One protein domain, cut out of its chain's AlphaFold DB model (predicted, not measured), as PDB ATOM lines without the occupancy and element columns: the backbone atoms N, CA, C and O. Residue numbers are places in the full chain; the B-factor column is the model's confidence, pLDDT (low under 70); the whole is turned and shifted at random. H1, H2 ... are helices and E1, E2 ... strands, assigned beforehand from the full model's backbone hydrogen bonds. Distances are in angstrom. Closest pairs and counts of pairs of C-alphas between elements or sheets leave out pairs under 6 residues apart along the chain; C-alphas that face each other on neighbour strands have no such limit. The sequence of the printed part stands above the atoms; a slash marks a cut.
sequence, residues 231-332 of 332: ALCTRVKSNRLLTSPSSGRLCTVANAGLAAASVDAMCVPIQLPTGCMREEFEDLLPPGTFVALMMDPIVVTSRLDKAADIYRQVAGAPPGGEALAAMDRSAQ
ATOM      1  N   ALA A 231     115.214 273.179 320.767       89.31
ATOM      2  CA  ALA A 231     114.136 272.698 319.923       89.31
ATOM      3  C   ALA A 231     114.520 271.346 319.315       89.31
ATOM      4  O   ALA A 231     115.506 271.241 318.585       89.31
ATOM      5  N   LEU A 232     113.725 270.311 319.595       86.94
ATOM      6  CA  LEU A 232     113.826 269.025 318.912       86.94
ATOM      7  C   LEU A 232     112.814 268.995 317.765       86.94
ATOM      8  O   LEU A 232     111.618 268.770 317.970       86.94
ATOM      9  N   CYS A 233     113.299 269.239 316.553       84.19
ATOM     10  CA  CYS A 233     112.469 269.407 315.373       84.19
ATOM     11  C   CYS A 233     112.211 268.080 314.655       84.19
ATOM     12  O   CYS A 233     113.134 267.380 314.243       84.19
ATOM     13  N   THR A 234     110.937 267.761 314.436       79.06
ATOM     14  CA  THR A 234     110.498 266.636 313.600       79.06
ATOM     15  C   THR A 234     109.846 267.143 312.326       79.06
ATOM     16  O   THR A 234     109.000 268.039 312.382       79.06
ATOM     17  N   ARG A 235     110.184 266.539 311.184       78.31
ATOM     18  CA  ARG A 235     109.559 266.880 309.902       78.31
ATOM     19  C   ARG A 235     108.242 266.139 309.720       78.31
ATOM     20  O   ARG A 235     108.171 264.927 309.905       78.31
ATOM     21  N   VAL A 236     107.210 266.862 309.296       71.81
ATOM     22  CA  VAL A 236     105.886 266.298 309.013       71.81
ATOM     23  C   VAL A 236     105.435 266.647 307.592       71.81
ATOM     24  O   VAL A 236     105.685 267.741 307.088       71.81
ATOM     25  N   LYS A 237     104.799 265.689 306.901       59.66
ATOM     26  CA  LYS A 237     104.279 265.875 305.527       59.66
ATOM     27  C   LYS A 237     102.934 266.613 305.481       59.66
ATOM     28  O   LYS A 237     102.524 267.058 304.421       59.66
ATOM     29  N   SER A 238     102.224 266.688 306.607       55.28
ATOM     30  CA  SER A 238     100.960 267.418 306.794       55.28
ATOM     31  C   SER A 238     100.696 267.581 308.297       55.28
ATOM     32  O   SER A 238     101.355 266.918 309.096       55.28
ATOM     33  N   ASN A 239      99.697 268.382 308.690       51.50
ATOM     34  CA  ASN A 239      99.264 268.597 310.087       51.50
ATOM     35  C   ASN A 239      98.664 267.330 310.765       51.50
ATOM     36  O   ASN A 239      97.977 267.407 311.786       51.50
ATOM     37  N   ARG A 240      98.870 266.137 310.182       46.50
ATOM     38  CA  ARG A 240      98.476 264.853 310.770       46.50
ATOM     39  C   ARG A 240      99.409 264.508 311.924       46.50
ATOM     40  O   ARG A 240     100.619 264.670 311.814       46.50
ATOM     41  N   LEU A 241      98.809 263.992 313.001       44.47
ATOM     42  CA  LEU A 241      99.443 263.490 314.225       44.47
ATOM     43  C   LEU A 241     100.674 262.623 313.923       44.47
ATOM     44  O   LEU A 241     100.589 261.406 313.797       44.47
ATOM     45  N   LEU A 242     101.826 263.271 313.834       40.94
ATOM     46  CA  LEU A 242     103.133 262.642 313.817       40.94
ATOM     47  C   LEU A 242     104.014 263.401 314.804       40.94
ATOM     48  O   LEU A 242     105.123 263.817 314.493       40.94
ATOM     49  N   THR A 243     103.565 263.529 316.056       45.06
ATOM     50  CA  THR A 243     104.570 263.313 317.094       45.06
ATOM     51  C   THR A 243     104.998 261.872 316.881       45.06
ATOM     52  O   THR A 243     104.224 260.961 317.187       45.06
ATOM     53  N   SER A 244     106.180 261.639 316.311       47.16
ATOM     54  CA  SER A 244     106.774 260.327 316.512       47.16
ATOM     55  C   SER A 244     106.778 260.123 318.028       47.16
ATOM     56  O   SER A 244     107.316 260.983 318.739       47.16
ATOM     57  N   PRO A 245     106.173 259.047 318.563       52.03
ATOM     58  CA  PRO A 245     106.180 258.782 319.997       52.03
ATOM     59  C   PRO A 245     107.598 258.759 320.589       52.03
ATOM     60  O   PRO A 245     107.741 258.774 321.807       52.03
ATOM     61  N   SER A 246     108.633 258.702 319.741       58.03
ATOM     62  CA  SER A 246     110.041 258.822 320.104       58.03
ATOM     63  C   SER A 246     110.485 260.242 320.462       58.03
ATOM     64  O   SER A 246     111.267 260.376 321.392       58.03
ATOM     65  N   SER A 247     110.033 261.286 319.758       61.03
ATOM     66  CA  SER A 247     110.568 262.647 319.944       61.03
ATOM     67  C   SER A 247     109.974 263.327 321.169       61.03
ATOM     68  O   SER A 247     110.713 263.922 321.940       61.03
ATOM     69  N   GLY A 248     108.667 263.149 321.411       67.06
ATOM     70  CA  GLY A 248     108.044 263.575 322.669       67.06
ATOM     71  C   GLY A 248     108.713 262.905 323.869       67.06
ATOM     72  O   GLY A 248     109.230 263.591 324.737       67.06
ATOM     73  N   ARG A 249     108.848 261.569 323.836       74.81
ATOM     74  CA  ARG A 249     109.552 260.819 324.891       74.81
ATOM     75  C   ARG A 249     111.006 261.245 325.075       74.81
ATOM     76  O   ARG A 249     111.498 261.222 326.195       74.81
ATOM     77  N   LEU A 250     111.706 261.612 324.003       80.25
ATOM     78  CA  LEU A 250     113.081 262.091 324.112       80.25
ATOM     79  C   LEU A 250     113.151 263.441 324.839       80.25
ATOM     80  O   LEU A 250     114.022 263.611 325.689       80.25
ATOM     81  N   CYS A 251     112.223 264.362 324.558       85.31
ATOM     82  CA  CYS A 251     112.098 265.604 325.320       85.31
ATOM     83  C   CYS A 251     111.788 265.316 326.792       85.31
ATOM     84  O   CYS A 251     112.456 265.880 327.652       85.31
ATOM     85  N   THR A 252     110.865 264.390 327.083       85.31
ATOM     86  CA  THR A 252     110.544 263.970 328.458       85.31
ATOM     87  C   THR A 252     111.794 263.514 329.216       85.31
ATOM     88  O   THR A 252     112.102 264.042 330.284       85.31
ATOM     89  N   VAL A 253     112.566 262.594 328.628       85.88
ATOM     90  CA  VAL A 253     113.789 262.056 329.243       85.88
ATOM     91  C   VAL A 253     114.836 263.154 329.437       85.88
ATOM     92  O   VAL A 253     115.407 263.276 330.519       85.88
ATOM     93  N   ALA A 254     115.077 263.985 328.418       87.69
ATOM     94  CA  ALA A 254     116.036 265.084 328.514       87.69
ATOM     95  C   ALA A 254     115.640 266.095 329.606       87.69
ATOM     96  O   ALA A 254     116.483 266.493 330.410       87.69
ATOM     97  N   ASN A 255     114.358 266.461 329.677       92.44
ATOM     98  CA  ASN A 255     113.833 267.401 330.666       92.44
ATOM     99  C   ASN A 255     113.920 266.852 332.090       92.44
ATOM    100  O   ASN A 255     114.253 267.616 332.992       92.44
ATOM    101  N   ALA A 256     113.715 265.547 332.294       90.50
ATOM    102  CA  ALA A 256     113.918 264.908 333.594       90.50
ATOM    103  C   ALA A 256     115.369 265.055 334.083       90.50
ATOM    104  O   ALA A 256     115.609 265.385 335.245       90.50
ATOM    105  N   GLY A 257     116.346 264.874 333.187       90.12
ATOM    106  CA  GLY A 257     117.759 265.083 333.505       90.12
ATOM    107  C   GLY A 257     118.114 266.547 333.779       90.12
ATOM    108  O   GLY A 257     118.815 266.834 334.749       90.12
ATOM    109  N   LEU A 258     117.600 267.479 332.965       92.38
ATOM    110  CA  LEU A 258     117.773 268.924 333.171       92.38
ATOM    111  C   LEU A 258     117.184 269.375 334.514       92.38
ATOM    112  O   LEU A 258     117.809 270.160 335.226       92.38
ATOM    113  N   ALA A 259     116.015 268.847 334.881       92.31
ATOM    114  CA  ALA A 259     115.368 269.122 336.157       92.31
ATOM    115  C   ALA A 259     116.182 268.597 337.343       92.31
ATOM    116  O   ALA A 259     116.453 269.351 338.274       92.31
ATOM    117  N   ALA A 260     116.627 267.337 337.289       91.25
ATOM    118  CA  ALA A 260     117.413 266.727 338.362       91.25
ATOM    119  C   ALA A 260     118.740 267.460 338.611       91.25
ATOM    120  O   ALA A 260     119.180 267.571 339.747       91.25
ATOM    121  N   ALA A 261     119.349 268.013 337.560       90.25
ATOM    122  CA  ALA A 261     120.566 268.812 337.667       90.25
ATOM    123  C   ALA A 261     120.326 270.300 337.984       90.25
ATOM    124  O   ALA A 261     121.285 271.070 337.999       90.25
ATOM    125  N   SER A 262     119.076 270.727 338.202       91.19
ATOM    126  CA  SER A 262     118.709 272.138 338.403       91.19
ATOM    127  C   SER A 262     119.212 273.069 337.286       91.19
ATOM    128  O   SER A 262     119.578 274.219 337.527       91.19
ATOM    129  N   VAL A 263     119.241 272.574 336.044       92.25
ATOM    130  CA  VAL A 263     119.605 273.374 334.871       92.25
ATOM    131  C   VAL A 263     118.369 274.147 334.404       92.25
ATOM    132  O   VAL A 263     117.332 273.546 334.092       92.25
ATOM    133  N   ASP A 264     118.493 275.476 334.322       94.25
ATOM    134  CA  ASP A 264     117.465 276.375 333.775       94.25
ATOM    135  C   ASP A 264     117.394 276.264 332.246       94.25
ATOM    136  O   ASP A 264     117.858 277.118 331.478       94.25
ATOM    137  N   ALA A 265     116.872 275.126 331.799       93.94
ATOM    138  CA  ALA A 265     116.667 274.863 330.398       93.94
ATOM    139  C   ALA A 265     115.553 273.860 330.100       93.94
ATOM    140  O   ALA A 265     115.171 273.045 330.942       93.94
ATOM    141  N   MET A 266     115.073 273.897 328.859       93.94
ATOM    142  CA  MET A 266     113.981 273.064 328.374       93.94
ATOM    143  C   MET A 266     114.272 272.486 326.991       93.94
ATOM    144  O   MET A 266     114.661 273.209 326.077       93.94
ATOM    145  N   CYS A 267     114.013 271.195 326.814       91.75
ATOM    146  CA  CYS A 267     113.892 270.551 325.514       91.75
ATOM    147  C   CYS A 267     112.413 270.537 325.102       91.75
ATOM    148  O   CYS A 267     111.560 270.014 325.826       91.75
ATOM    149  N   VAL A 268     112.092 271.126 323.948       90.31
ATOM    150  CA  VAL A 268     110.713 271.253 323.454       90.31
ATOM    151  C   VAL A 268     110.589 270.625 322.067       90.31
ATOM    152  O   VAL A 268     111.385 270.937 321.181       90.31
ATOM    153  N   PRO A 269     109.590 269.752 321.839       86.94
ATOM    154  CA  PRO A 269     109.348 269.201 320.516       86.94
ATOM    155  C   PRO A 269     108.688 270.249 319.611       86.94
ATOM    156  O   PRO A 269     107.700 270.882 319.991       86.94
ATOM    157  N   ILE A 270     109.199 270.394 318.389       85.88
ATOM    158  CA  ILE A 270     108.643 271.293 317.373       85.88
ATOM    159  C   ILE A 270     108.397 270.506 316.089       85.88
ATOM    160  O   ILE A 270     109.248 269.753 315.623       85.88
ATOM    161  N   GLN A 271     107.216 270.667 315.502       80.94
ATOM    162  CA  GLN A 271     106.924 270.112 314.184       80.94
ATOM    163  C   GLN A 271     107.238 271.158 313.129       80.94
ATOM    164  O   GLN A 271     106.823 272.302 313.270       80.94
ATOM    165  N   LEU A 272     107.948 270.760 312.077       81.62
ATOM    166  CA  LEU A 272     108.222 271.611 310.923       81.62
ATOM    167  C   LEU A 272     107.687 270.953 309.646       81.62
ATOM    168  O   LEU A 272     107.749 269.721 309.525       81.62
ATOM    169  N   PRO A 273     107.174 271.733 308.677       80.88
ATOM    170  CA  PRO A 273     106.797 271.201 307.374       80.88
ATOM    171  C   PRO A 273     107.974 270.509 306.682       80.88
ATOM    172  O   PRO A 273     109.138 270.876 306.853       80.88
ATOM    173  N   THR A 274     107.679 269.500 305.864       77.69
ATOM    174  CA  THR A 274     108.700 268.869 305.018       77.69
ATOM    175  C   THR A 274     109.309 269.913 304.083       77.69
ATOM    176  O   THR A 274     108.580 270.603 303.381       77.69
ATOM    177  N   GLY A 275     110.640 270.014 304.072       77.69
ATOM    178  CA  GLY A 275     111.374 270.990 303.259       77.69
ATOM    179  C   GLY A 275     111.709 272.297 303.979       77.69
ATOM    180  O   GLY A 275     112.590 272.999 303.508       77.69
ATOM    181  N   CYS A 276     111.097 272.578 305.136       82.56
ATOM    182  CA  CYS A 276     111.487 273.716 305.965       82.56
ATOM    183  C   CYS A 276     112.911 273.504 306.500       82.56
ATOM    184  O   CYS A 276     113.218 272.462 307.110       82.56
ATOM    185  N   MET A 277     113.776 274.476 306.219       83.50
ATOM    186  CA  MET A 277     115.141 274.501 306.725       83.50
ATOM    187  C   MET A 277     115.156 275.023 308.159       83.50
ATOM    188  O   MET A 277     114.266 275.756 308.592       83.50
ATOM    189  N   ARG A 278     116.171 274.613 308.920       82.81
ATOM    190  CA  ARG A 278     116.324 275.025 310.317       82.81
ATOM    191  C   ARG A 278     116.447 276.546 310.410       82.81
ATOM    192  O   ARG A 278     115.765 277.161 311.219       82.81
ATOM    193  N   GLU A 279     117.316 277.108 309.581       84.31
ATOM    194  CA  GLU A 279     117.691 278.518 309.576       84.31
ATOM    195  C   GLU A 279     116.476 279.384 309.226       84.31
ATOM    196  O   GLU A 279     116.171 280.335 309.934       84.31
ATOM    197  N   GLU A 280     115.695 278.963 308.224       85.62
ATOM    198  CA  GLU A 280     114.439 279.620 307.845       85.62
ATOM    199  C   GLU A 280     113.456 279.703 309.017       85.62
ATOM    200  O   GLU A 280     112.787 280.715 309.185       85.62
ATOM    201  N   PHE A 281     113.343 278.649 309.833       86.81
ATOM    202  CA  PHE A 281     112.452 278.669 310.991       86.81
ATOM    203  C   PHE A 281     113.010 279.494 312.155       86.81
ATOM    204  O   PHE A 281     112.247 280.193 312.824       86.81
ATOM    205  N   GLU A 282     114.321 279.425 312.405       87.19
ATOM    206  CA  GLU A 282     114.989 280.252 313.418       87.19
ATOM    207  C   GLU A 282     114.826 281.748 313.114       87.19
ATOM    208  O   GLU A 282     114.495 282.509 314.023       87.19
ATOM    209  N   ASP A 283     114.938 282.148 311.845       88.81
ATOM    210  CA  ASP A 283     114.798 283.540 311.393       88.81
ATOM    211  C   ASP A 283     113.378 284.109 311.579       88.81
ATOM    212  O   ASP A 283     113.186 285.326 311.631       88.81
ATOM    213  N   LEU A 284     112.359 283.250 311.707       89.06
ATOM    214  CA  LEU A 284     110.977 283.673 311.974       89.06
ATOM    215  C   LEU A 284     110.715 284.003 313.450       89.06
ATOM    216  O   LEU A 284     109.665 284.570 313.781       89.06
ATOM    217  N   LEU A 285     111.627 283.615 314.341       90.94
ATOM    218  CA  LEU A 285     111.490 283.746 315.785       90.94
ATOM    219  C   LEU A 285     112.362 284.884 316.328       90.94
ATOM    220  O   LEU A 285     113.327 285.306 315.690       90.94
ATOM    221  N   PRO A 286     112.069 285.390 317.538       89.00
ATOM    222  CA  PRO A 286     112.959 286.334 318.196       89.00
ATOM    223  C   PRO A 286     114.380 285.757 318.328       89.00
ATOM    224  O   PRO A 286     114.523 284.582 318.699       89.00
ATOM    225  N   PRO A 287     115.436 286.557 318.100       87.38
ATOM    226  CA  PRO A 287     116.809 286.105 318.300       87.38
ATOM    227  C   PRO A 287     117.025 285.532 319.705       87.38
ATOM    228  O   PRO A 287     116.514 286.067 320.690       87.38
ATOM    229  N   GLY A 288     117.773 284.432 319.804       85.50
ATOM    230  CA  GLY A 288     118.024 283.756 321.084       85.50
ATOM    231  C   GLY A 288     116.837 282.953 321.629       85.50
ATOM    232  O   GLY A 288     116.879 282.505 322.775       85.50
ATOM    233  N   THR A 289     115.784 282.734 320.827       88.88
ATOM    234  CA  THR A 289     114.680 281.837 321.213       88.88
ATOM    235  C   THR A 289     115.189 280.427 321.509       88.88
ATOM    236  O   THR A 289     114.778 279.840 322.509       88.88
ATOM    237  N   PHE A 290     116.110 279.907 320.694       89.19
ATOM    238  CA  PHE A 290     116.738 278.607 320.908       89.19
ATOM    239  C   PHE A 290     118.249 278.749 321.070       89.19
ATOM    240  O   PHE A 290     118.891 279.484 320.325       89.19
ATOM    241  N   VAL A 291     118.817 278.016 322.029       87.12
ATOM    242  CA  VAL A 291     120.277 277.839 322.130       87.12
ATOM    243  C   VAL A 291     120.781 276.782 321.149       87.12
ATOM    244  O   VAL A 291     121.941 276.802 320.754       87.12
ATOM    245  N   ALA A 292     119.897 275.866 320.752       83.88
ATOM    246  CA  ALA A 292     120.136 274.859 319.735       83.88
ATOM    247  C   ALA A 292     118.804 274.404 319.129       83.88
ATOM    248  O   ALA A 292     117.799 274.265 319.831       83.88
ATOM    249  N   LEU A 293     118.817 274.123 317.829       83.12
ATOM    250  CA  LEU A 293     117.724 273.470 317.124       83.12
ATOM    251  C   LEU A 293     118.273 272.221 316.440       83.12
ATOM    252  O   LEU A 293     119.155 272.288 315.581       83.12
ATOM    253  N   MET A 294     117.760 271.067 316.851       81.75
ATOM    254  CA  MET A 294     118.164 269.766 316.337       81.75
ATOM    255  C   MET A 294     117.105 269.248 315.370       81.75
ATOM    256  O   MET A 294     115.975 268.972 315.769       81.75
ATOM    257  N   MET A 295     117.475 269.089 314.101       76.62
ATOM    258  CA  MET A 295     116.626 268.440 313.104       76.62
ATOM    259  C   MET A 295     116.744 266.924 313.238       76.62
ATOM    260  O   MET A 295     117.858 266.419 313.251       76.62
ATOM    261  N   ASP A 296     115.593 266.254 313.337       69.19
ATOM    262  CA  ASP A 296     115.329 264.809 313.276       69.19
ATOM    263  C   ASP A 296     116.506 263.893 313.683       69.19
ATOM    264  O   ASP A 296     117.475 263.757 312.934       69.19
ATOM    265  N   PRO A 297     116.451 263.197 314.833       54.47
ATOM    266  CA  PRO A 297     117.546 262.339 315.269       54.47
ATOM    267  C   PRO A 297     117.559 261.028 314.462       54.47
ATOM    268  O   PRO A 297     117.154 259.971 314.963       54.47
ATOM    269  N   ILE A 298     118.032 261.100 313.215       45.81
ATOM    270  CA  ILE A 298     118.251 259.977 312.303       45.81
ATOM    271  C   ILE A 298     119.222 258.997 312.985       45.81
ATOM    272  O   ILE A 298     120.392 259.291 313.179       45.81
ATOM    273  N   VAL A 299     118.676 257.841 313.381       49.31
ATOM    274  CA  VAL A 299     119.358 256.559 313.657       49.31
ATOM    275  C   VAL A 299     120.545 256.607 314.646       49.31
ATOM    276  O   VAL A 299     121.685 256.780 314.247       49.31
ATOM    277  N   VAL A 300     120.286 256.334 315.938       42.22
ATOM    278  CA  VAL A 300     121.304 255.872 316.920       42.22
ATOM    279  C   VAL A 300     120.636 254.927 317.936       42.22
ATOM    280  O   VAL A 300     119.426 255.020 318.158       42.22
ATOM    281  N   THR A 301     121.423 254.020 318.513       53.94
ATOM    282  CA  THR A 301     121.083 252.746 319.172       53.94
ATOM    283  C   THR A 301     120.418 252.813 320.560       53.94
ATOM    284  O   THR A 301     119.841 251.805 320.962       53.94
ATOM    285  N   SER A 302     120.411 253.951 321.280       70.81
ATOM    286  CA  SER A 302     119.708 254.090 322.577       70.81
ATOM    287  C   SER A 302     119.091 255.489 322.808       70.81
ATOM    288  O   SER A 302     119.594 256.502 322.317       70.81
ATOM    289  N   ARG A 303     117.960 255.566 323.537       72.00
ATOM    290  CA  ARG A 303     117.276 256.840 323.873       72.00
ATOM    291  C   ARG A 303     118.031 257.658 324.924       72.00
ATOM    292  O   ARG A 303     117.999 258.884 324.859       72.00
ATOM    293  N   LEU A 304     118.691 256.979 325.861       77.00
ATOM    294  CA  LEU A 304     119.430 257.604 326.956       77.00
ATOM    295  C   LEU A 304     120.635 258.391 326.425       77.00
ATOM    296  O   LEU A 304     120.822 259.542 326.807       77.00
ATOM    297  N   ASP A 305     121.374 257.828 325.463       77.75
ATOM    298  CA  ASP A 305     122.528 258.505 324.855       77.75
ATOM    299  C   ASP A 305     122.119 259.798 324.134       77.75
ATOM    300  O   ASP A 305     122.796 260.820 324.244       77.75
ATOM    301  N   LYS A 306     120.969 259.790 323.443       75.44
ATOM    302  CA  LYS A 306     120.424 260.992 322.787       75.44
ATOM    303  C   LYS A 306     120.015 262.060 323.799       75.44
ATOM    304  O   LYS A 306     120.277 263.239 323.578       75.44
ATOM    305  N   ALA A 307     119.381 261.665 324.903       77.06
ATOM    306  CA  ALA A 307     119.005 262.601 325.959       77.06
ATOM    307  C   ALA A 307     120.242 263.208 326.638       77.06
ATOM    308  O   ALA A 307     120.256 264.404 326.923       77.06
ATOM    309  N   ALA A 308     121.298 262.414 326.832       80.62
ATOM    310  CA  ALA A 308     122.572 262.883 327.364       80.62
ATOM    311  C   ALA A 308     123.280 263.871 326.418       80.62
ATOM    312  O   ALA A 308     123.883 264.837 326.893       80.62
ATOM    313  N   ASP A 309     123.188 263.678 325.097       82.06
ATOM    314  CA  ASP A 309     123.726 264.635 324.122       82.06
ATOM    315  C   ASP A 309     122.929 265.949 324.094       82.06
ATOM    316  O   ASP A 309     123.520 267.025 324.179       82.06
ATOM    317  N   ILE A 310     121.592 265.872 324.098       79.38
ATOM    318  CA  ILE A 310     120.709 267.044 324.244       79.38
ATOM    319  C   ILE A 310     121.061 267.818 325.516       79.38
ATOM    320  O   ILE A 310     121.259 269.032 325.475       79.38
ATOM    321  N   TYR A 311     121.187 267.117 326.644       82.38
ATOM    322  CA  TYR A 311     121.591 267.719 327.909       82.38
ATOM    323  C   TYR A 311     122.932 268.443 327.767       82.38
ATOM    324  O   TYR A 311     123.045 269.597 328.172       82.38
ATOM    325  N   ARG A 312     123.932 267.812 327.139       83.50
ATOM    326  CA  ARG A 312     125.263 268.405 326.955       83.50
ATOM    327  C   ARG A 312     125.223 269.691 326.137       83.50
ATOM    328  O   ARG A 312     125.886 270.653 326.517       83.50
ATOM    329  N   GLN A 313     124.451 269.727 325.054       79.44
ATOM    330  CA  GLN A 313     124.341 270.912 324.195       79.44
ATOM    331  C   GLN A 313     123.745 272.116 324.935       79.44
ATOM    332  O   GLN A 313     124.098 273.258 324.656       79.44
ATOM    333  N   VAL A 314     122.865 271.863 325.903       79.62
ATOM    334  CA  VAL A 314     122.127 272.913 326.611       79.62
ATOM    335  C   VAL A 314     122.800 273.321 327.921       79.62
ATOM    336  O   VAL A 314     122.914 274.510 328.229       79.62
ATOM    337  N   ALA A 315     123.264 272.337 328.690       80.38
ATOM    338  CA  ALA A 315     123.936 272.534 329.968       80.38
ATOM    339  C   ALA A 315     125.425 272.889 329.810       80.38
ATOM    340  O   ALA A 315     126.013 273.458 330.723       80.38
ATOM    341  N   GLY A 316     126.043 272.566 328.667       83.25
ATOM    342  CA  GLY A 316     127.471 272.786 328.407       83.25
ATOM    343  C   GLY A 316     128.406 271.733 329.019       83.25
ATOM    344  O   GLY A 316     129.623 271.882 328.941       83.25
ATOM    345  N   ALA A 317     127.866 270.668 329.621       84.06
ATOM    346  CA  ALA A 317     128.612 269.584 330.267       84.06
ATOM    347  C   ALA A 317     127.824 268.258 330.201       84.06
ATOM    348  O   ALA A 317     126.601 268.292 330.057       84.06
ATOM    349  N   PRO A 318     128.474 267.079 330.286       83.88
ATOM    350  CA  PRO A 318     127.760 265.801 330.355       83.88
ATOM    351  C   PRO A 318     126.904 265.689 331.636       83.88
ATOM    352  O   PRO A 318     127.237 266.313 332.646       83.88
ATOM    353  N   PRO A 319     125.816 264.893 331.624       84.88
ATOM    354  CA  PRO A 319     124.976 264.705 332.804       84.88
ATOM    355  C   PRO A 319     125.736 263.975 333.922       84.88
ATOM    356  O   PRO A 319     126.433 262.989 333.675       84.88
ATOM    357  N   GLY A 320     125.588 264.457 335.158       87.62
ATOM    358  CA  GLY A 320     126.085 263.781 336.359       87.62
ATOM    359  C   GLY A 320     125.224 262.575 336.759       87.62
ATOM    360  O   GLY A 320     124.202 262.290 336.133       87.62
ATOM    361  N   GLY A 321     125.610 261.881 337.834       87.81
ATOM    362  CA  GLY A 321     124.947 260.643 338.275       87.81
ATOM    363  C   GLY A 321     123.447 260.794 338.561       87.81
ATOM    364  O   GLY A 321     122.655 259.964 338.124       87.81
ATOM    365  N   GLU A 322     123.036 261.877 339.227       87.81
ATOM    366  CA  GLU A 322     121.619 262.140 339.527       87.81
ATOM    367  C   GLU A 322     120.793 262.415 338.264       87.81
ATOM    368  O   GLU A 322     119.694 261.877 338.113       87.81
ATOM    369  N   ALA A 323     121.347 263.193 337.328       87.00
ATOM    370  CA  ALA A 323     120.714 263.485 336.047       87.00
ATOM    371  C   ALA A 323     120.547 262.215 335.203       87.00
ATOM    372  O   ALA A 323     119.456 261.964 334.697       87.00
ATOM    373  N   LEU A 324     121.587 261.378 335.111       87.94
ATOM    374  CA  LEU A 324     121.519 260.089 334.417       87.94
ATOM    375  C   LEU A 324     120.479 259.154 335.044       87.94
ATOM    376  O   LEU A 324     119.689 258.553 334.321       87.94
ATOM    377  N   ALA A 325     120.426 259.069 336.374       87.06
ATOM    378  CA  ALA A 325     119.441 258.242 337.066       87.06
ATOM    379  C   ALA A 325     118.000 258.738 336.840       87.06
ATOM    380  O   ALA A 325     117.080 257.930 336.721       87.06
ATOM    381  N   ALA A 326     117.782 260.056 336.778       86.56
ATOM    382  CA  ALA A 326     116.477 260.630 336.451       86.56
ATOM    383  C   ALA A 326     116.069 260.355 334.998       86.56
ATOM    384  O   ALA A 326     114.925 259.975 334.747       86.56
ATOM    385  N   MET A 327     117.010 260.492 334.059       87.06
ATOM    386  CA  MET A 327     116.791 260.146 332.655       87.06
ATOM    387  C   MET A 327     116.430 258.664 332.492       87.06
ATOM    388  O   MET A 327     115.464 258.353 331.803       87.06
ATOM    389  N   ASP A 328     117.158 257.755 333.144       84.62
ATOM    390  CA  ASP A 328     116.900 256.311 333.060       84.62
ATOM    391  C   ASP A 328     115.512 255.946 333.608       84.62
ATOM    392  O   ASP A 328     114.731 255.285 332.926       84.62
ATOM    393  N   ARG A 329     115.127 256.491 334.775       85.62
ATOM    394  CA  ARG A 329     113.763 256.332 335.316       85.62
ATOM    395  C   ARG A 329     112.680 256.839 334.366       85.62
ATOM    396  O   ARG A 329     111.619 256.237 334.292       85.62
ATOM    397  N   SER A 330     112.932 257.942 333.660       81.44
ATOM    398  CA  SER A 330     111.989 258.495 332.681       81.44
ATOM    399  C   SER A 330     111.964 257.718 331.357       81.44
ATOM    400  O   SER A 330     111.052 257.926 330.555       81.44
ATOM    401  N   ALA A 331     112.983 256.904 331.074       78.25
ATOM    402  CA  ALA A 331     113.104 256.157 329.826       78.25
ATOM    403  C   ALA A 331     112.400 254.788 329.864       78.25
ATOM    404  O   ALA A 331     112.070 254.271 328.786       78.25
ATOM    405  N   GLN A 332     112.204 254.234 331.069       74.38
ATOM    406  CA  GLN A 332     111.485 252.987 331.375       74.38
ATOM    407  C   GLN A 332     109.966 253.161 331.234       74.38
ATOM    408  O   GLN A 332     109.337 252.247 330.651       74.38
TER     409      GLN A 332
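This is residues 231 to 332 of the 332 residues of the protein "Hypothetical protein" of Brandtodinium nutricula (UniProt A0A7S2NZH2). A small, wholly parallel sheet of three strands has H1 and H3 packed over one face; H4 packs on these two helices at the end of the domain away from H2, and H2 sits beside the strands near E3, where residues 283 to 288 stick out. The 102 printed residues hold three named strands and four named helices, E1 H1 E2 H2 E3 H3 H4 along the chain, with sheet order E2 E1 E3. The class is mixed, helices and strands, and the whole is compact, with a radius of gyration of the C-alphas of 13.8 A and spans of 39 by 29 by 19 A.

Start at E1, residues 231 to 236, the inner strand. H1, residues 245 to 260, and E2, residues 265 to 273, complete a strand-helix-strand unit, two parallel neighbour strands with a helix between, whose crossover is right-handed. Look for N 232 and O 268, 2.9 A apart, within hydrogen-bond range between E1 and E2. H1 lies over E2 at a height over the sheet of 8.4 A and runs along it, at 6 degrees on the local plane; their closest C-alphas, Cys 251 and Cys 267, are 5.3 A apart. H2, residues 278 to 283, is on the sheet but over none of its strands. E3, residues 292 to 295, pairs with E1 through N 233 and O 294, 2.8 A apart; E2, H2 and E3 form a split unit, with E1 between the two strands, also right-handed. H3, residues 303 to 315, is on the same face as H1, making two layers, helices on one face of a sheet. H3 touches H1 at a steep tilt of 52 degrees, the same way, closest at the C-alphas of Ala 254 and Ala 307, 4.6 A. H4, residues 321 to 331, is not on the sheet; it touches H1 at a shallow tilt of 27 degrees, opposite ways, closest at the C-alphas of Gly 257 and Ala 323, 4.2 A. H4 also touches residues 303 to 308 of H3, closest at the C-alphas of Leu 304 and Asp 328, 6.7 A. Every O i to N i+4 pair is within hydrogen-bond range in H2, H3 and H4, and 11 of 12 in H1.

Find C-alpha 231 at (114.136, 272.698, 319.923), where E1 begins. H1 runs 22.9 A from C-alpha 245 at (106.180, 258.782, 319.997). E2 is 25.3 A long, H3 18.1 A, and H4 15.2 A, ending at C-alpha 331 at (113.104, 256.157, 329.826).

The C-alphas farthest apart, of Ser 238 and Gly 321, are 40.2 A apart. The printed part has no cut and no long link. Read with care residues 237 to 248 and 296 to 301, where pLDDT is under 70.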